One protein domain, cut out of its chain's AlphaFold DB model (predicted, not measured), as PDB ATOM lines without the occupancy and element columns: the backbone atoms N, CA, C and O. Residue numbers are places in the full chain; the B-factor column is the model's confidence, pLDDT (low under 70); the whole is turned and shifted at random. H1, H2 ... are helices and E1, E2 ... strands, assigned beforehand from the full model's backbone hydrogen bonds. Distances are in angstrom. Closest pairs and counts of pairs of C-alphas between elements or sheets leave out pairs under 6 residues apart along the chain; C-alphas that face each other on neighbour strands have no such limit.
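This is residues 29 to 99 and 154 to 234 of the 234 residues of an uncharacterized protein of Candidatus Melainabacteria bacterium (UniProt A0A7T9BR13). One very long helix, H1, runs along a small sheet of four strands with its later part, while residues 29 to 48 stick out from the body as an arm. The short helix H2 packs on H1 and on strand E1, and H3 only grazes the sheet. The 152 printed residues include three named helices and four named strands, in the order H1 H2 E1 H3 E2 E3 E4; the mixed sheet runs E1 E2 E3 E4, and the class is mixed, helices and strands. The whole is loose, with a radius of gyration of the C-alphas of 18.8 A and spans of 80 by 32 by 24 A.

H1, residues 29 to 74, touches H2, residues 82 to 94, with residues 59 to 66 alone, at a steep tilt of 47 degrees, opposite ways; the closest C-alphas, of Val 63 and Leu 91, are 6.3 A apart. Both are on one face of the sheet, making two layers, helices and sheet. E1, residues 157 to 161, H3, residues 167 to 175, and E2, residues 188 to 192, form a strand-helix-strand unit, parallel neighbour strands joined through a helix, with a right-handed crossover; N 160 and O 190 are 2.8 A apart. E2, E3, residues 197 to 202, and E4, residues 220 to 223, form a meander, each strand the antiparallel neighbour of the one before; N 189 and O 201, and N 200 and O 220, are each 2.8 A apart. H1 lies over E3, along the strands at 21 degrees on the local plane; the closest C-alphas of the two, Met 60 and Gly 202, are 6.7 A apart. The closest C-alphas of H2 and E1, Asn 92 and Val 157, are 6.2 A apart, and those of H3 and E3, Val 170 and Val 199, 7.6 A. H3 is apart from H1 and H2. In H1 and H2 every O i to N i+4 pair is within hydrogen-bond range, in H3 4 of 5.

H1 begins at C-alpha 29 (192.262, 281.005, 185.088) and measures 67.0 A; H2 measures 18.6 A and E3 17.3 A. E4 ends at C-alpha 223 (221.350, 304.028, 230.846).

Without residues 29 to 48, the body spans 50 by 32 by 21 A. Residues 100 to 153 are not printed, and C-alphas 99 and 154 are 15.1 A apart across the cut. The links H3 to E2 and E3 to E4 are long. The pLDDT is under 70 at residues 29, 96, 154 to 155 and 227 to 234.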
ATOM      1  N   GLN A  29     191.687 281.955 184.133       66.69
ATOM      2  CA  GLN A  29     192.262 281.005 185.088       66.69
ATOM      3  C   GLN A  29     193.776 281.195 185.237       66.69
ATOM      4  O   GLN A  29     194.267 281.303 186.358       66.69
ATOM      5  N   THR A  30     194.508 281.380 184.133       70.31
ATOM      6  CA  THR A  30     195.960 281.645 184.165       70.31
ATOM      7  C   THR A  30     196.283 282.971 184.874       70.31
ATOM      8  O   THR A  30     197.269 283.078 185.605       70.31
ATOM      9  N   ALA A  31     195.454 284.007 184.693       73.19
ATOM     10  CA  ALA A  31     195.619 285.280 185.397       73.19
ATOM     11  C   ALA A  31     195.330 285.156 186.904       73.19
ATOM     12  O   ALA A  31     196.038 285.764 187.710       73.19
ATOM     13  N   ALA A  32     194.327 284.359 187.283       74.38
ATOM     14  CA  ALA A  32     194.008 284.069 188.677       74.38
ATOM     15  C   ALA A  32     195.121 283.254 189.360       74.38
ATOM     16  O   ALA A  32     195.553 283.622 190.451       74.38
ATOM     17  N   GLU A  33     195.658 282.222 188.705       73.88
ATOM     18  CA  GLU A  33     196.795 281.437 189.207       73.88
ATOM     19  C   GLU A  33     198.044 282.300 189.395       73.88
ATOM     20  O   GLU A  33     198.646 282.291 190.467       73.88
ATOM     21  N   LYS A  34     198.384 283.142 188.412       77.50
ATOM     22  CA  LYS A  34     199.522 284.068 188.518       77.50
ATOM     23  C   LYS A  34     199.334 285.111 189.627       77.50
ATOM     24  O   LYS A  34     200.308 285.555 190.239       77.50
ATOM     25  N   ALA A  35     198.094 285.522 189.897       77.56
ATOM     26  CA  ALA A  35     197.782 286.414 191.010       77.56
ATOM     27  C   ALA A  35     197.948 285.712 192.368       77.56
ATOM     28  O   ALA A  35     198.519 286.311 193.279       77.56
ATOM     29  N   VAL A  36     197.512 284.453 192.491       80.19
ATOM     30  CA  VAL A  36     197.716 283.624 193.692       80.19
ATOM     31  C   VAL A  36     199.202 283.338 193.916       80.19
ATOM     32  O   VAL A  36     199.700 283.490 195.026       80.19
ATOM     33  N   GLU A  37     199.953 283.010 192.870       77.38
ATOM     34  CA  GLU A  37     201.397 282.792 192.975       77.38
ATOM     35  C   GLU A  37     202.116 284.058 193.467       77.38
ATOM     36  O   GLU A  37     202.930 284.011 194.389       77.38
ATOM     37  N   LYS A  38     201.752 285.230 192.929       78.38
ATOM     38  CA  LYS A  38     202.313 286.513 193.370       78.38
ATOM     39  C   LYS A  38     201.979 286.824 194.831       78.38
ATOM     40  O   LYS A  38     202.826 287.375 195.534       78.38
ATOM     41  N   THR A  39     200.771 286.520 195.305       78.25
ATOM     42  CA  THR A  39     200.415 286.757 196.714       78.25
ATOM     43  C   THR A  39     201.160 285.814 197.651       78.25
ATOM     44  O   THR A  39     201.635 286.273 198.690       78.25
ATOM     45  N   VAL A  40     201.346 284.547 197.267       77.19
ATOM     46  CA  VAL A  40     202.161 283.577 198.014       77.19
ATOM     47  C   VAL A  40     203.618 284.039 198.089       77.19
ATOM     48  O   VAL A  40     204.146 284.180 199.189       77.19
ATOM     49  N   GLN A  41     204.233 284.419 196.964       71.06
ATOM     50  CA  GLN A  41     205.612 284.930 196.935       71.06
ATOM     51  C   GLN A  41     205.796 286.189 197.802       71.06
ATOM     52  O   GLN A  41     206.815 286.360 198.475       71.06
ATOM     53  N   LEU A  42     204.810 287.094 197.814       74.25
ATOM     54  CA  LEU A  42     204.842 288.282 198.673       74.25
ATOM     55  C   LEU A  42     204.728 287.922 200.159       74.25
ATOM     56  O   LEU A  42     205.411 288.533 200.986       74.25
ATOM     57  N   ALA A  43     203.889 286.945 200.503       73.00
ATOM     58  CA  ALA A  43     203.753 286.458 201.871       73.00
ATOM     59  C   ALA A  43     205.045 285.782 202.353       73.00
ATOM     60  O   ALA A  43     205.528 286.104 203.438       73.00
ATOM     61  N   GLU A  44     205.653 284.929 201.529       71.31
ATOM     62  CA  GLU A  44     206.932 284.271 201.818       71.31
ATOM     63  C   GLU A  44     208.059 285.284 202.018       71.31
ATOM     64  O   GLU A  44     208.763 285.241 203.028       71.31
ATOM     65  N   LYS A  45     208.185 286.268 201.117       73.31
ATOM     66  CA  LYS A  45     209.181 287.338 201.249       73.31
ATOM     67  C   LYS A  45     208.993 288.135 202.540       73.31
ATOM     68  O   LYS A  45     209.975 288.484 203.194       73.31
ATOM     69  N   LYS A  46     207.742 288.418 202.918       73.38
ATOM     70  CA  LYS A  46     207.421 289.128 204.161       73.38
ATOM     71  C   LYS A  46     207.806 288.301 205.392       73.38
ATOM     72  O   LYS A  46     208.422 288.842 206.308       73.38
ATOM     73  N   LEU A  47     207.497 287.008 205.404       75.00
ATOM     74  CA  LEU A  47     207.871 286.107 206.497       75.00
ATOM     75  C   LEU A  47     209.393 285.975 206.622       75.00
ATOM     76  O   LEU A  47     209.923 286.109 207.724       75.00
ATOM     77  N   ALA A  48     210.103 285.818 205.504       73.69
ATOM     78  CA  ALA A  48     211.563 285.784 205.488       73.69
ATOM     79  C   ALA A  48     212.164 287.091 206.033       73.69
ATOM     80  O   ALA A  48     213.042 287.053 206.892       73.69
ATOM     81  N   SER A  49     211.645 288.259 205.623       77.31
ATOM     82  CA  SER A  49     212.117 289.541 206.172       77.31
ATOM     83  C   SER A  49     211.909 289.655 207.682       77.31
ATOM     84  O   SER A  49     212.806 290.113 208.381       77.31
ATOM     85  N   GLN A  50     210.780 289.166 208.205       80.75
ATOM     86  CA  GLN A  50     210.506 289.183 209.644       80.75
ATOM     87  C   GLN A  50     211.460 288.278 210.430       80.75
ATOM     88  O   GLN A  50     211.859 288.623 211.542       80.75
ATOM     89  N   GLN A  51     211.841 287.132 209.861       83.62
ATOM     90  CA  GLN A  51     212.836 286.246 210.465       83.62
ATOM     91  C   GLN A  51     214.212 286.920 210.530       83.62
ATOM     92  O   GLN A  51     214.851 286.895 211.582       83.62
ATOM     93  N   TYR A  52     214.641 287.580 209.452       85.19
ATOM     94  CA  TYR A  52     215.905 288.321 209.435       85.19
ATOM     95  C   TYR A  52     215.902 289.519 210.390       85.19
ATOM     96  O   TYR A  52     216.887 289.725 211.098       85.19
ATOM     97  N   ASP A  53     214.791 290.253 210.486       86.06
ATOM     98  CA  ASP A  53     214.612 291.322 211.476       86.06
ATOM     99  C   ASP A  53     214.728 290.798 212.911       86.06
ATOM    100  O   ASP A  53     215.347 291.438 213.761       86.06
ATOM    101  N   PHE A  54     214.165 289.620 213.195       86.94
ATOM    102  CA  PHE A  54     214.280 288.993 214.510       86.94
ATOM    103  C   PHE A  54     215.727 288.595 214.833       86.94
ATOM    104  O   PHE A  54     216.197 288.831 215.946       86.94
ATOM    105  N   MET A  55     216.454 288.039 213.859       88.19
ATOM    106  CA  MET A  55     217.877 287.722 214.013       88.19
ATOM    107  C   MET A  55     218.716 288.979 214.258       88.19
ATOM    108  O   MET A  55     219.521 288.994 215.189       88.19
ATOM    109  N   LEU A  56     218.494 290.043 213.479       90.19
ATOM    110  CA  LEU A  56     219.186 291.321 213.661       90.19
ATOM    111  C   LEU A  56     218.887 291.922 215.038       90.19
ATOM    112  O   LEU A  56     219.788 292.403 215.714       90.19
ATOM    113  N   TYR A  57     217.636 291.844 215.494       91.88
ATOM    114  CA  TYR A  57     217.260 292.323 216.822       91.88
ATOM    115  C   TYR A  57     217.976 291.556 217.947       91.88
ATOM    116  O   TYR A  57     218.447 292.163 218.904       91.88
ATOM    117  N   SER A  58     218.136 290.236 217.811       91.38
ATOM    118  CA  SER A  58     218.938 289.430 218.747       91.38
ATOM    119  C   SER A  58     220.417 289.845 218.752       91.38
ATOM    120  O   SER A  58     221.036 289.956 219.809       91.38
ATOM    121  N   GLN A  59     220.986 290.147 217.583       90.88
ATOM    122  CA  GLN A  59     222.352 290.673 217.469       90.88
ATOM    123  C   GLN A  59     222.494 292.052 218.125       90.88
ATOM    124  O   GLN A  59     223.451 292.287 218.860       90.88
ATOM    125  N   MET A  60     221.511 292.941 217.946       93.62
ATOM    126  CA  MET A  60     221.477 294.236 218.632       93.62
ATOM    127  C   MET A  60     221.495 294.079 220.157       93.62
ATOM    128  O   MET A  60     222.155 294.861 220.835       93.62
ATOM    129  N   GLN A  61     220.828 293.055 220.703       92.81
ATOM    130  CA  GLN A  61     220.869 292.765 222.137       92.81
ATOM    131  C   GLN A  61     222.278 292.401 222.614       92.81
ATOM    132  O   GLN A  61     222.698 292.833 223.686       92.81
ATOM    133  N   GLN A  62     223.017 291.614 221.829       90.38
ATOM    134  CA  GLN A  62     224.392 291.226 222.156       90.38
ATOM    135  C   GLN A  62     225.317 292.444 222.158       90.38
ATOM    136  O   GLN A  62     226.056 292.644 223.121       90.38
ATOM    137  N   VAL A  63     225.193 293.308 221.144       91.25
ATOM    138  CA  VAL A  63     225.904 294.594 221.085       91.25
ATOM    139  C   VAL A  63     225.539 295.466 222.290       91.25
ATOM    140  O   VAL A  63     226.424 296.013 222.937       91.25
ATOM    141  N   ALA A  64     224.257 295.550 222.657       92.25
ATOM    142  CA  ALA A  64     223.808 296.337 223.806       92.25
ATOM    143  C   ALA A  64     224.367 295.827 225.135       92.25
ATOM    144  O   ALA A  64     224.800 296.626 225.968       92.25
ATOM    145  N   ASN A  65     224.400 294.511 225.325       90.38
ATOM    146  CA  ASN A  65     224.976 293.896 226.515       90.38
ATOM    147  C   ASN A  65     226.483 294.158 226.602       90.38
ATOM    148  O   ASN A  65     226.968 294.524 227.672       90.38
ATOM    149  N   TYR A  66     227.206 294.013 225.487       91.50
ATOM    150  CA  TYR A  66     228.635 294.313 225.427       91.50
ATOM    151  C   TYR A  66     228.904 295.792 225.727       91.50
ATOM    152  O   TYR A  66     229.688 296.102 226.620       91.50
ATOM    153  N   MET A  67     228.203 296.711 225.052       90.81
ATOM    154  CA  MET A  67     228.388 298.153 225.250       90.81
ATOM    155  C   MET A  67     228.037 298.589 226.670       90.81
ATOM    156  O   MET A  67     228.749 299.409 227.246       90.81
ATOM    157  N   SER A  68     226.998 298.000 227.272       89.31
ATOM    158  CA  SER A  68     226.676 298.231 228.685       89.31
ATOM    159  C   SER A  68     227.852 297.854 229.582       89.31
ATOM    160  O   SER A  68     228.268 298.655 230.412       89.31
ATOM    161  N   GLN A  69     228.413 296.654 229.405       88.00
ATOM    162  CA  GLN A  69     229.538 296.173 230.210       88.00
ATOM    163  C   GLN A  69     230.793 297.019 230.002       88.00
ATOM    164  O   GLN A  69     231.431 297.401 230.982       88.00
ATOM    165  N   TYR A  70     231.102 297.370 228.751       87.38
ATOM    166  CA  TYR A  70     232.219 298.248 228.424       87.38
ATOM    167  C   TYR A  70     232.090 299.595 229.142       87.38
ATOM    168  O   TYR A  70     233.024 300.015 229.819       87.38
ATOM    169  N   CYS A  71     230.926 300.247 229.049       86.44
ATOM    170  CA  CYS A  71     230.702 301.549 229.678       86.44
ATOM    171  C   CYS A  71     230.696 301.451 231.213       86.44
ATOM    172  O   CYS A  71     231.162 302.362 231.892       86.44
ATOM    173  N   ILE A  72     230.210 300.341 231.782       84.31
ATOM    174  CA  ILE A  72     230.247 300.096 233.233       84.31
ATOM    175  C   ILE A  72     231.688 299.945 233.732       84.31
ATOM    176  O   ILE A  72     231.997 300.463 234.809       84.31
ATOM    177  N   PHE A  73     232.531 299.225 232.985       83.81
ATOM    178  CA  PHE A  73     233.912 298.926 233.364       83.81
ATOM    179  C   PHE A  73     234.838 300.124 233.151       83.81
ATOM    180  O   PHE A  73     235.536 300.523 234.077       83.81
ATOM    181  N   ASN A  74     234.798 300.729 231.964       85.00
ATOM    182  CA  ASN A  74     235.698 301.823 231.594       85.00
ATOM    183  C   ASN A  74     235.202 303.192 232.069       85.00
ATOM    184  O   ASN A  74     235.967 304.144 232.070       85.00
ATOM    185  N   LYS A  75     233.932 303.309 232.484       87.12
ATOM    186  CA  LYS A  75     233.298 304.578 232.881       87.12
ATOM    187  C   LYS A  75     233.289 305.646 231.793       87.12
ATOM    188  O   LYS A  75     233.047 306.793 232.112       87.12
ATOM    189  N   HIS A  76     233.497 305.297 230.531       87.31
ATOM    190  CA  HIS A  76     233.362 306.219 229.409       87.31
ATOM    191  C   HIS A  76     232.912 305.465 228.153       87.31
ATOM    192  O   HIS A  76     232.989 304.234 228.072       87.31
ATOM    193  N   TRP A  77     232.426 306.214 227.166       88.31
ATOM    194  CA  TRP A  77     232.232 305.705 225.809       88.31
ATOM    195  C   TRP A  77     233.593 305.552 225.107       88.31
ATOM    196  O   TRP A  77     234.482 306.352 225.405       88.31
ATOM    197  N   PRO A  78     233.792 304.583 224.189       86.31
ATOM    198  CA  PRO A  78     235.060 304.437 223.472       86.31
ATOM    199  C   PRO A  78     235.489 305.746 222.806       86.31
ATOM    200  O   PRO A  78     234.703 306.373 222.088       86.31
ATOM    201  N   GLU A  79     236.731 306.163 223.042       82.88
ATOM    202  CA  GLU A  79     237.261 307.373 222.422       82.88
ATOM    203  C   GLU A  79     237.582 307.133 220.936       82.88
ATOM    204  O   GLU A  79     237.972 306.019 220.551       82.88
ATOM    205  N   PRO A  80     237.418 308.148 220.067       77.75
ATOM    206  CA  PRO A  80     237.809 308.042 218.665       77.75
ATOM    207  C   PRO A  80     239.293 307.675 218.513       77.75
ATOM    208  O   PRO A  80     240.146 308.248 219.187       77.75
ATOM    209  N   GLY A  81     239.596 306.757 217.594       79.62
ATOM    210  CA  GLY A  81     240.935 306.191 217.397       79.62
ATOM    211  C   GLY A  81     240.991 304.729 217.837       79.62
ATOM    212  O   GLY A  81     240.008 304.000 217.686       79.62
ATOM    213  N   ASP A  82     242.115 304.318 218.424       76.81
ATOM    214  CA  ASP A  82     242.423 302.909 218.711       76.81
ATOM    215  C   ASP A  82     241.374 302.211 219.591       76.81
ATOM    216  O   ASP A  82     241.078 301.034 219.394       76.81
ATOM    217  N   GLN A  83     240.769 302.927 220.549       79.38
ATOM    218  CA  GLN A  83     239.727 302.356 221.409       79.38
ATOM    219  C   GLN A  83     238.454 302.032 220.625       79.38
ATOM    220  O   GLN A  83     237.875 300.958 220.796       79.38
ATOM    221  N   THR A  84     238.020 302.951 219.759       81.56
ATOM    222  CA  THR A  84     236.869 302.735 218.877       81.56
ATOM    223  C   THR A  84     237.143 301.581 217.919       81.56
ATOM    224  O   THR A  84     236.299 300.695 217.806       81.56
ATOM    225  N   ASP A  85     238.322 301.531 217.297       80.56
ATOM    226  CA  ASP A  85     238.686 300.449 216.374       80.56
ATOM    227  C   ASP A  85     238.734 299.083 217.084       80.56
ATOM    228  O   ASP A  85     238.199 298.091 216.578       80.56
ATOM    229  N   TYR A  86     239.292 299.030 218.298       80.62
ATOM    230  CA  TYR A  86     239.309 297.820 219.119       80.62
ATOM    231  C   TYR A  86     237.897 297.346 219.482       80.62
ATOM    232  O   TYR A  86     237.566 296.169 219.313       80.62
ATOM    233  N   VAL A  87     237.036 298.254 219.948       83.31
ATOM    234  CA  VAL A  87     235.659 297.914 220.327       83.31
ATOM    235  C   VAL A  87     234.842 297.491 219.111       83.31
ATOM    236  O   VAL A  87     234.137 296.486 219.176       83.31
ATOM    237  N   VAL A  88     234.955 298.196 217.985       83.38
ATOM    238  CA  VAL A  88     234.276 297.822 216.735       83.38
ATOM    239  C   VAL A  88     234.705 296.427 216.288       83.38
ATOM    240  O   VAL A  88     233.847 295.629 215.912       83.38
ATOM    241  N   LYS A  89     235.992 296.080 216.404       80.12
ATOM    242  CA  LYS A  89     236.481 294.724 216.119       80.12
ATOM    243  C   LYS A  89     235.807 293.673 217.008       80.12
ATOM    244  O   LYS A  89     235.265 292.702 216.486       80.12
ATOM    245  N   GLN A  90     235.771 293.893 218.323       83.12
ATOM    246  CA  GLN A  90     235.111 292.984 219.272       83.12
ATOM    247  C   GLN A  90     233.606 292.847 218.998       83.12
ATOM    248  O   GLN A  90     233.051 291.750 219.028       83.12
ATOM    249  N   LEU A  91     232.928 293.944 218.661       83.81
ATOM    250  CA  LEU A  91     231.512 293.922 218.300       83.81
ATOM    251  C   LEU A  91     231.270 293.152 216.998       83.81
ATOM    252  O   LEU A  91     230.341 292.352 216.923       83.81
ATOM    253  N   ASN A  92     232.121 293.341 215.993       80.94
ATOM    254  CA  ASN A  92     232.059 292.624 214.722       80.94
ATOM    255  C   ASN A  92     232.286 291.108 214.891       80.94
ATOM    256  O   ASN A  92     231.693 290.315 214.153       80.94
ATOM    257  N   GLU A  93     233.082 290.688 215.877       78.94
ATOM    258  CA  GLU A  93     233.232 289.278 216.268       78.94
ATOM    259  C   GLU A  93     231.953 288.712 216.912       78.94
ATOM    260  O   GLU A  93     231.602 287.561 216.652       78.94
ATOM    261  N   LEU A  94     231.208 289.517 217.683       80.06
ATOM    262  CA  LEU A  94     229.933 289.108 218.294       80.06
ATOM    263  C   LEU A  94     228.791 288.958 217.281       80.06
ATOM    264  O   LEU A  94     227.867 288.174 217.502       80.06
ATOM    265  N   VAL A  95     228.827 289.693 216.165       82.69
ATOM    266  CA  VAL A  95     227.757 289.678 215.150       82.69
ATOM    267  C   VAL A  95     228.228 289.163 213.781       82.69
ATOM    268  O   VAL A  95     228.001 289.838 212.776       82.69
ATOM    269  N   PRO A  96     228.844 287.962 213.689       69.88
ATOM    270  CA  PRO A  96     229.636 287.508 212.533       69.88
ATOM    271  C   PRO A  96     228.861 287.468 211.208       69.88
ATOM    272  O   PRO A  96     229.435 287.657 210.142       69.88
ATOM    273  N   ASN A  97     227.543 287.267 211.264       76.12
ATOM    274  CA  ASN A  97     226.710 287.076 210.081       76.12
ATOM    275  C   ASN A  97     225.743 288.241 209.884       76.12
ATOM    276  O   ASN A  97     224.991 288.579 210.796       76.12
ATOM    277  N   ASN A  98     225.677 288.782 208.667       81.12
ATOM    278  CA  ASN A  98     224.610 289.699 208.276       81.12
ATOM    279  C   ASN A  98     223.346 288.891 207.908       81.12
ATOM    280  O   ASN A  98     223.380 288.166 206.907       81.12
ATOM    281  N   PRO A  99     222.217 289.033 208.637       80.62
ATOM    282  CA  PRO A  99     220.996 288.264 208.369       80.62
ATOM    283  C   PRO A  99     220.459 288.432 206.941       80.62
ATOM    284  O   PRO A  99     219.853 287.521 206.390       80.62
ATOM    285  N   ASP A 154     234.878 297.120 207.690       56.31
ATOM    286  CA  ASP A 154     233.758 296.279 208.125       56.31
ATOM    287  C   ASP A 154     232.685 297.123 208.833       56.31
ATOM    288  O   ASP A 154     232.664 297.291 210.051       56.31
ATOM    289  N   LEU A 155     231.784 297.678 208.021       65.31
ATOM    290  CA  LEU A 155     230.727 298.619 208.412       65.31
ATOM    291  C   LEU A 155     229.520 297.950 209.106       65.31
ATOM    292  O   LEU A 155     228.414 298.500 209.060       65.31
ATOM    293  N   ARG A 156     229.685 296.752 209.685       79.00
ATOM    294  CA  ARG A 156     228.602 296.004 210.348       79.00
ATOM    295  C   ARG A 156     228.174 296.644 211.650       79.00
ATOM    296  O   ARG A 156     226.973 296.779 211.855       79.00
ATOM    297  N   VAL A 157     229.110 297.062 212.493       86.44
ATOM    298  CA  VAL A 157     228.799 297.836 213.696       86.44
ATOM    299  C   VAL A 157     229.466 299.197 213.611       86.44
ATOM    300  O   VAL A 157     230.657 299.301 213.335       86.44
ATOM    301  N   LYS A 158     228.684 300.253 213.828       89.00
ATOM    302  CA  LYS A 158     229.159 301.639 213.845       89.00
ATOM    303  C   LYS A 158     228.941 302.244 215.218       89.00
ATOM    304  O   LYS A 158     227.863 302.081 215.789       89.00
ATOM    305  N   LEU A 159     229.944 302.957 215.713       89.38
ATOM    306  CA  LEU A 159     229.840 303.762 216.922       89.38
ATOM    307  C   LEU A 159     229.761 305.233 216.528       89.38
ATOM    308  O   LEU A 159     230.572 305.716 215.741       89.38
ATOM    309  N   GLU A 160     228.785 305.940 217.079       90.62
ATOM    310  CA  GLU A 160     228.570 307.361 216.849       90.62
ATOM    311  C   GLU A 160     228.477 308.096 218.183       90.62
ATOM    312  O   GLU A 160     227.959 307.589 219.182       90.62
ATOM    313  N   PHE A 161     228.967 309.328 218.186       90.00
ATOM    314  CA  PHE A 161     228.875 310.217 219.329       90.00
ATOM    315  C   PHE A 161     227.918 311.362 219.008       90.00
ATOM    316  O   PHE A 161     228.108 312.092 218.035       90.00
ATOM    317  N   ASN A 162     226.889 311.519 219.836       90.56
ATOM    318  CA  ASN A 162     225.937 312.613 219.751       90.56
ATOM    319  C   ASN A 162     225.746 313.235 221.144       90.56
ATOM    320  O   ASN A 162     224.927 312.743 221.923       90.56
ATOM    321  N   PRO A 163     226.435 314.347 221.460       89.00
ATOM    322  CA  PRO A 163     226.350 314.980 222.778       89.00
ATOM    323  C   PRO A 163     224.963 315.558 223.086       89.00
ATOM    324  O   PRO A 163     224.669 315.870 224.233       89.00
ATOM    325  N   SER A 164     224.107 315.738 222.074       92.44
ATOM    326  CA  SER A 164     222.738 316.235 222.248       92.44
ATOM    327  C   SER A 164     221.719 315.118 222.480       92.44
ATOM    328  O   SER A 164     220.545 315.416 222.694       92.44
ATOM    329  N   LEU A 165     222.135 313.846 222.440       91.56
ATOM    330  CA  LEU A 165     221.251 312.708 222.671       91.56
ATOM    331  C   LEU A 165     220.609 312.808 224.066       91.56
ATOM    332  O   LEU A 165     221.287 312.846 225.090       91.56
ATOM    333  N   SER A 166     219.276 312.833 224.087       94.00
ATOM    334  CA  SER A 166     218.470 312.971 225.301       94.00
ATOM    335  C   SER A 166     217.360 311.927 225.354       94.00
ATOM    336  O   SER A 166     216.876 311.462 224.322       94.00
ATOM    337  N   ALA A 167     216.876 311.608 226.556       92.38
ATOM    338  CA  ALA A 167     215.794 310.639 226.733       92.38
ATOM    339  C   ALA A 167     214.504 311.013 225.973       92.38
ATOM    340  O   ALA A 167     213.752 310.125 225.576       92.38
ATOM    341  N   GLN A 168     214.237 312.309 225.761       93.62
ATOM    342  CA  GLN A 168     213.098 312.739 224.949       93.62
ATOM    343  C   GLN A 168     213.312 312.412 223.471       93.62
ATOM    344  O   GLN A 168     212.430 311.808 222.873       93.62
ATOM    345  N   MET A 169     214.499 312.697 222.922       94.25
ATOM    346  CA  MET A 169     214.827 312.329 221.539       94.25
ATOM    347  C   MET A 169     214.679 310.825 221.309       94.25
ATOM    348  O   MET A 169     214.125 310.410 220.301       94.25
ATOM    349  N   VAL A 170     215.096 309.999 222.273       92.94
ATOM    350  CA  VAL A 170     214.937 308.542 222.173       92.94
ATOM    351  C   VAL A 170     213.465 308.124 222.136       92.94
ATOM    352  O   VAL A 170     213.104 307.258 221.340       92.94
ATOM    353  N   ARG A 171     212.602 308.744 222.953       92.88
ATOM    354  CA  ARG A 171     211.148 308.503 222.908       92.88
ATOM    355  C   ARG A 171     210.549 308.910 221.564       92.88
ATOM    356  O   ARG A 171     209.720 308.181 221.019       92.88
ATOM    357  N   ASP A 172     210.996 310.033 221.013       93.75
ATOM    358  CA  ASP A 172     210.543 310.501 219.705       93.75
ATOM    359  C   ASP A 172     210.968 309.504 218.610       93.75
ATOM    360  O   ASP A 172     210.139 309.087 217.802       93.75
ATOM    361  N   TRP A 173     212.202 308.986 218.666       93.94
ATOM    362  CA  TRP A 173     212.735 307.996 217.717       93.94
ATOM    363  C   TRP A 173     212.034 306.633 217.751       93.94
ATOM    364  O   TRP A 173     211.971 305.941 216.727       93.94
ATOM    365  N   GLN A 174     211.481 306.236 218.901       92.00
ATOM    366  CA  GLN A 174     210.631 305.042 218.997       92.00
ATOM    367  C   GLN A 174     209.348 305.191 218.169       92.00
ATOM    368  O   GLN A 174     208.857 304.202 217.619       92.00
ATOM    369  N   THR A 175     208.836 306.413 218.032       91.44
ATOM    370  CA  THR A 175     207.650 306.712 217.220       91.44
ATOM    371  C   THR A 175     208.049 306.915 215.760       91.44
ATOM    372  O   THR A 175     207.583 306.206 214.865       91.44
ATOM    373  N   GLU A 176     208.987 307.825 215.524       89.38
ATOM    374  CA  GLU A 176     209.465 308.207 214.205       89.38
ATOM    375  C   GLU A 176     210.989 308.301 214.221       89.38
ATOM    376  O   GLU A 176     211.577 309.206 214.807       89.38
ATOM    377  N   ALA A 177     211.639 307.325 213.584       89.31
ATOM    378  CA  ALA A 177     213.085 307.355 213.460       89.31
ATOM    379  C   ALA A 177     213.525 308.523 212.559       89.31
ATOM    380  O   ALA A 177     212.811 308.837 211.600       89.31
ATOM    381  N   PRO A 178     214.707 309.112 212.806       89.69
ATOM    382  CA  PRO A 178     215.233 310.188 211.978       89.69
ATOM    383  C   PRO A 178     215.281 309.819 210.494       89.69
ATOM    384  O   PRO A 178     215.585 308.682 210.119       89.69
ATOM    385  N   LEU A 179     214.973 310.785 209.630       85.75
ATOM    386  CA  LEU A 179     214.877 310.555 208.187       85.75
ATOM    387  C   LEU A 179     216.229 310.171 207.578       85.75
ATOM    388  O   LEU A 179     216.265 309.392 206.621       85.75
ATOM    389  N   GLU A 180     217.302 310.700 208.159       87.75
ATOM    390  CA  GLU A 180     218.701 310.479 207.818       87.75
ATOM    391  C   GLU A 180     219.251 309.128 208.294       87.75
ATOM    392  O   GLU A 180     220.337 308.742 207.862       87.75
ATOM    393  N   TRP A 181     218.525 308.382 209.141       88.44
ATOM    394  CA  TRP A 181     218.938 307.041 209.563       88.44
ATOM    395  C   TRP A 181     218.789 306.053 208.411       88.44
ATOM    396  O   TRP A 181     217.775 305.366 208.241       88.44
ATOM    397  N   GLN A 182     219.845 305.994 207.609       88.38
ATOM    398  CA  GLN A 182     219.990 305.066 206.512       88.38
ATOM    399  C   GLN A 182     221.428 304.558 206.446       88.38
ATOM    400  O   GLN A 182     222.382 305.316 206.304       88.38
ATOM    401  N   THR A 183     221.580 303.244 206.527       87.00
ATOM    402  CA  THR A 183     222.876 302.567 206.438       87.00
ATOM    403  C   THR A 183     222.710 301.253 205.673       87.00
ATOM    404  O   THR A 183     221.625 300.923 205.186       87.00
ATOM    405  N   THR A 184     223.798 300.512 205.510       86.81
ATOM    406  CA  THR A 184     223.793 299.212 204.841       86.81
ATOM    407  C   THR A 184     222.827 298.249 205.546       86.81
ATOM    408  O   THR A 184     222.895 298.112 206.767       86.81
ATOM    409  N   PRO A 185     221.947 297.537 204.816       86.81
ATOM    410  CA  PRO A 185     221.076 296.528 205.414       86.81
ATOM    411  C   PRO A 185     221.853 295.516 206.261       86.81
ATOM    412  O   PRO A 185     222.870 294.974 205.817       86.81
ATOM    413  N   GLY A 186     221.366 295.267 207.473       84.56
ATOM    414  CA  GLY A 186     221.967 294.377 208.462       84.56
ATOM    415  C   GLY A 186     223.088 294.983 209.303       84.56
ATOM    416  O   GLY A 186     223.635 294.264 210.131       84.56
ATOM    417  N   SER A 187     223.441 296.262 209.125       89.75
ATOM    418  CA  SER A 187     224.360 296.930 210.054       89.75
ATOM    419  C   SER A 187     223.643 297.406 211.318       89.75
ATOM    420  O   SER A 187     222.457 297.742 211.287       89.75
ATOM    421  N   ILE A 188     224.389 297.495 212.410       92.94
ATOM    422  CA  ILE A 188     223.981 297.981 213.723       92.94
ATOM    423  C   ILE A 188     224.725 299.289 213.995       92.94
ATOM    424  O   ILE A 188     225.908 299.430 213.687       92.94
ATOM    425  N   THR A 189     224.046 300.265 214.575       93.44
ATOM    426  CA  THR A 189     224.640 301.548 214.949       93.44
ATOM    427  C   THR A 189     224.347 301.823 216.413       93.44
ATOM    428  O   THR A 189     223.202 301.705 216.852       93.44
ATOM    429  N   ALA A 190     225.393 302.153 217.165       93.75
ATOM    430  CA  ALA A 190     225.333 302.511 218.571       93.75
ATOM    431  C   ALA A 190     225.709 303.989 218.727       93.75
ATOM    432  O   ALA A 190     226.782 304.401 218.298       93.75
ATOM    433  N   ILE A 191     224.825 304.777 219.329       93.56
ATOM    434  CA  ILE A 191     224.950 306.227 219.482       93.56
ATOM    435  C   ILE A 191     224.974 306.547 220.973       93.56
ATOM    436  O   ILE A 191     224.097 306.076 221.693       93.56
ATOM    437  N   SER A 192     225.914 307.364 221.440       93.12
ATOM    438  CA  SER A 192     226.013 307.752 222.855       93.12
ATOM    439  C   SER A 192     226.152 309.258 223.049       93.12
ATOM    440  O   SER A 192     226.728 309.938 222.197       93.12
ATOM    441  N   ASN A 193     225.659 309.770 224.184       90.62
ATOM    442  CA  ASN A 193     225.980 311.118 224.670       90.62
ATOM    443  C   ASN A 193     227.261 311.162 225.521       90.62
ATOM    444  O   ASN A 193     227.654 312.243 225.956       90.62
ATOM    445  N   SER A 194     227.901 310.012 225.765       87.00
ATOM    446  CA  SER A 194     229.069 309.829 226.644       87.00
ATOM    447  C   SER A 194     228.874 310.283 228.097       87.00
ATOM    448  O   SER A 194     229.853 310.445 228.817       87.00
ATOM    449  N   GLN A 195     227.635 310.498 228.539       88.06
ATOM    450  CA  GLN A 195     227.313 310.920 229.903       88.06
ATOM    451  C   GLN A 195     226.604 309.801 230.653       88.06
ATOM    452  O   GLN A 195     227.081 309.324 231.679       88.06
ATOM    453  N   ASP A 196     225.457 309.388 230.138       90.25
ATOM    454  CA  ASP A 196     224.568 308.469 230.837       90.25
ATOM    455  C   ASP A 196     223.729 307.596 229.905       90.25
ATOM    456  O   ASP A 196     223.118 306.633 230.366       90.25
ATOM    457  N   LEU A 197     223.692 307.903 228.606       92.62
ATOM    458  CA  LEU A 197     222.715 307.359 227.677       92.62
ATOM    459  C   LEU A 197     223.380 306.901 226.385       92.62
ATOM    460  O   LEU A 197     224.087 307.656 225.717       92.62
ATOM    461  N   PHE A 198     223.049 305.679 225.977       94.81
ATOM    462  CA  PHE A 198     223.318 305.205 224.629       94.81
ATOM    463  C   PHE A 198     222.108 304.488 224.031       94.81
ATOM    464  O   PHE A 198     221.265 303.922 224.730       94.81
ATOM    465  N   VAL A 199     222.033 304.507 222.706       95.81
ATOM    466  CA  VAL A 199     220.973 303.894 221.911       95.81
ATOM    467  C   VAL A 199     221.591 303.028 220.836       95.81
ATOM    468  O   VAL A 199     222.535 303.437 220.171       95.81
ATOM    469  N   ILE A 200     221.030 301.844 220.628       95.94
ATOM    470  CA  ILE A 200     221.415 300.937 219.556       95.94
ATOM    471  C   ILE A 200     220.213 300.679 218.664       95.94
ATOM    472  O   ILE A 200     219.127 300.332 219.136       95.94
ATOM    473  N   TRP A 201     220.431 300.797 217.362       95.56
ATOM    474  CA  TRP A 201     219.453 300.472 216.337       95.56
ATOM    475  C   TRP A 201     220.092 299.628 215.234       95.56
ATOM    476  O   TRP A 201     221.307 299.640 215.045       95.56
ATOM    477  N   GLY A 202     219.270 298.859 214.526       93.62
ATOM    478  CA  GLY A 202     219.701 298.004 213.421       93.62
ATOM    479  C   GLY A 202     218.962 298.353 212.140       93.62
ATOM    480  O   GLY A 202     217.768 298.655 212.168       93.62
ATOM    481  N   ALA A 203     219.668 298.302 211.015       91.94
ATOM    482  CA  ALA A 203     219.109 298.561 209.700       91.94
ATOM    483  C   ALA A 203     218.488 297.299 209.095       91.94
ATOM    484  O   ALA A 203     219.178 296.315 208.834       91.94
ATOM    485  N   GLY A 204     217.186 297.337 208.829       88.06
ATOM    486  CA  GLY A 204     216.464 296.272 208.141       88.06
ATOM    487  C   GLY A 204     216.812 296.177 206.652       88.06
ATOM    488  O   GLY A 204     217.694 296.871 206.142       88.06
ATOM    489  N   ALA A 205     216.062 295.355 205.914       85.56
ATOM    490  CA  ALA A 205     216.277 295.113 204.481       85.56
ATOM    491  C   ALA A 205     216.300 296.389 203.612       85.56
ATOM    492  O   ALA A 205     216.915 296.415 202.550       85.56
ATOM    493  N   ASN A 206     215.606 297.443 204.047       84.62
ATOM    494  CA  ASN A 206     215.513 298.735 203.366       84.62
ATOM    495  C   ASN A 206     216.590 299.747 203.813       84.62
ATOM    496  O   ASN A 206     216.530 300.907 203.410       84.62
ATOM    497  N   GLY A 207     217.534 299.336 204.665       85.81
ATOM    498  CA  GLY A 207     218.572 300.199 205.229       85.81
ATOM    499  C   GLY A 207     218.078 301.154 206.321       85.81
ATOM    500  O   GLY A 207     218.872 301.935 206.835       85.81
ATOM    501  N   ARG A 208     216.787 301.102 206.676       92.12
ATOM    502  CA  ARG A 208     216.160 301.915 207.728       92.12
ATOM    503  C   ARG A 208     216.000 301.105 209.016       92.12
ATOM    504  O   ARG A 208     216.066 299.878 208.964       92.12
ATOM    505  N   PRO A 209     215.744 301.756 210.159       94.38
ATOM    506  CA  PRO A 209     215.567 301.067 211.430       94.38
ATOM    507  C   PRO A 209     214.477 300.002 211.383       94.38
ATOM    508  O   PRO A 209     213.382 300.239 210.861       94.38
ATOM    509  N   ILE A 210     214.772 298.839 211.957       93.44
ATOM    510  CA  ILE A 210     213.799 297.757 212.071       93.44
ATOM    511  C   ILE A 210     212.593 298.191 212.915       93.44
ATOM    512  O   ILE A 210     212.714 298.879 213.935       93.44
ATOM    513  N   LYS A 211     211.404 297.779 212.478       91.75
ATOM    514  CA  LYS A 211     210.132 298.110 213.126       91.75
ATOM    515  C   LYS A 211     209.539 296.878 213.805       91.75
ATOM    516  O   LYS A 211     209.706 295.747 213.345       91.75
ATOM    517  N   SER A 212     208.845 297.062 214.916       87.31
ATOM    518  CA  SER A 212     207.969 296.033 215.480       87.31
ATOM    519  C   SER A 212     206.634 295.972 214.729       87.31
ATOM    520  O   SER A 212     206.334 296.851 213.918       87.31
ATOM    521  N   PRO A 213     205.830 294.911 214.938       82.81
ATOM    522  CA  PRO A 213     204.548 294.748 214.247       82.81
ATOM    523  C   PRO A 213     203.548 295.897 214.463       82.81
ATOM    524  O   PRO A 213     202.654 296.082 213.644       82.81
ATOM    525  N   ASP A 214     203.703 296.655 215.546       86.25
ATOM    526  CA  ASP A 214     202.939 297.858 215.902       86.25
ATOM    527  C   ASP A 214     203.438 299.139 215.198       86.25
ATOM    528  O   ASP A 214     202.821 300.192 215.336       86.25
ATOM    529  N   GLY A 215     204.533 299.068 214.435       85.38
ATOM    530  CA  GLY A 215     205.126 300.197 213.714       85.38
ATOM    531  C   GLY A 215     206.145 301.014 214.515       85.38
ATOM    532  O   GLY A 215     206.760 301.930 213.954       85.38
ATOM    533  N   THR A 216     206.382 300.675 215.786       91.44
ATOM    534  CA  THR A 216     207.394 301.357 216.604       91.44
ATOM    535  C   THR A 216     208.804 300.942 216.185       91.44
ATOM    536  O   THR A 216     209.045 299.841 215.681       91.44
ATOM    537  N   THR A 217     209.755 301.870 216.279       93.81
ATOM    538  CA  THR A 217     211.164 301.586 215.995       93.81
ATOM    539  C   THR A 217     211.737 300.734 217.114       93.81
ATOM    540  O   THR A 217     211.677 301.124 218.279       93.81
ATOM    541  N   ARG A 218     212.343 299.590 216.777       93.19
ATOM    542  CA  ARG A 218     213.023 298.778 217.787       93.19
ATOM    543  C   ARG A 218     214.384 299.389 218.081       93.19
ATOM    544  O   ARG A 218     215.268 299.395 217.227       93.19
ATOM    545  N   LEU A 219     214.534 299.872 219.304       94.38
ATOM    546  CA  LEU A 219     215.761 300.449 219.834       94.38
ATOM    547  C   LEU A 219     216.145 299.692 221.104       94.38
ATOM    548  O   LEU A 219     215.274 299.373 221.913       94.38
ATOM    549  N   TYR A 220     217.437 299.458 221.305       95.25
ATOM    550  CA  TYR A 220     217.970 299.164 222.632       95.25
ATOM    551  C   TYR A 220     218.459 300.459 223.258       95.25
ATOM    552  O   TYR A 220     219.154 301.233 222.610       95.25
ATOM    553  N   ILE A 221     218.078 300.697 224.506       93.75
ATOM    554  CA  ILE A 221     218.392 301.926 225.229       93.75
ATOM    555  C   ILE A 221     219.129 301.515 226.494       93.75
ATOM    556  O   ILE A 221     218.574 300.794 227.325       93.75
ATOM    557  N   GLY A 222     220.375 301.948 226.626       88.75
ATOM    558  CA  GLY A 222     221.177 301.733 227.818       88.75
ATOM    559  C   GLY A 222     221.317 303.024 228.604       88.75
ATOM    560  O   GLY A 222     221.637 304.063 228.031       88.75
ATOM    561  N   ASN A 223     221.084 302.939 229.913       90.44
ATOM    562  CA  ASN A 223     221.350 304.028 230.846       90.44
ATOM    563  C   ASN A 223     222.489 303.575 231.763       90.44
ATOM    564  O   ASN A 223     222.289 302.709 232.615       90.44
ATOM    565  N   VAL A 224     223.690 304.097 231.543       84.75
ATOM    566  CA  VAL A 224     224.905 303.744 232.286       84.75
ATOM    567  C   VAL A 224     225.609 305.036 232.629       84.75
ATOM    568  O   VAL A 224     225.968 305.760 231.717       84.75
ATOM    569  N   ASN A 225     225.843 305.310 233.912       84.56
ATOM    570  CA  ASN A 225     226.604 306.489 234.316       84.56
ATOM    571  C   ASN A 225     228.072 306.361 233.852       84.56
ATOM    572  O   ASN A 225     228.821 305.539 234.386       84.56
ATOM    573  N   MET A 226     228.439 307.163 232.851       80.75
ATOM    574  CA  MET A 226     229.767 307.291 232.233       80.75
ATOM    575  C   MET A 226     230.506 308.547 232.731       80.75
ATOM    576  O   MET A 226     231.495 308.972 232.151       80.75
ATOM    577  N   TYR A 227     230.001 309.195 233.779       67.62
ATOM    578  CA  TYR A 227     230.602 310.376 234.390       67.62
ATOM    579  C   TYR A 227     230.552 310.197 235.908       67.62
ATOM    580  O   TYR A 227     229.753 310.803 236.623       67.62
ATOM    581  N   SER A 228     231.382 309.295 236.428       55.88
ATOM    582  CA  SER A 228     231.635 309.235 237.865       55.88
ATOM    583  C   SER A 228     233.126 309.393 238.125       55.88
ATOM    584  O   SER A 228     233.871 308.423 238.008       55.88
ATOM    585  N   ASP A 229     233.524 310.583 238.578       52.16
ATOM    586  CA  ASP A 229     234.815 310.871 239.229       52.16
ATOM    587  C   ASP A 229     234.970 310.148 240.585       52.16
ATOM    588  O   ASP A 229     235.784 310.527 241.426       52.16
ATOM    589  N   ASP A 230     234.175 309.108 240.847       49.00
ATOM    590  CA  ASP A 230     234.090 308.458 242.148       49.00
ATOM    591  C   ASP A 230     235.214 307.421 242.317       49.00
ATOM    592  O   ASP A 230     235.000 306.232 242.535       49.00
ATOM    593  N   MET A 231     236.453 307.913 242.247       45.38
ATOM    594  CA  MET A 231     237.644 307.311 242.856       45.38
ATOM    595  C   MET A 231     237.715 307.674 244.354       45.38
ATOM    596  O   MET A 231     238.796 307.879 244.898       45.38
ATOM    597  N   SER A 232     236.571 307.821 245.036       43.28
ATOM    598  CA  SER A 232     236.528 308.185 246.460       43.28
ATOM    599  C   SER A 232     236.452 306.982 247.410       43.28
ATOM    600  O   SER A 232     236.502 307.175 248.621       43.28
ATOM    601  N   ASN A 233     236.368 305.746 246.898       42.66
ATOM    602  CA  ASN A 233     236.250 304.536 247.726       42.66
ATOM    603  C   ASN A 233     237.093 303.341 247.236       42.66
ATOM    604  O   ASN A 233     236.603 302.211 247.227       42.66
ATOM    605  N   TYR A 234     238.360 303.574 246.880       40.00
ATOM    606  CA  TYR A 234     239.402 302.538 246.922       40.00
ATOM    607  C   TYR A 234     240.694 303.089 247.518       40.00
ATOM    608  O   TYR A 234     241.103 304.197 247.109       40.00
TER     609      TYR A 234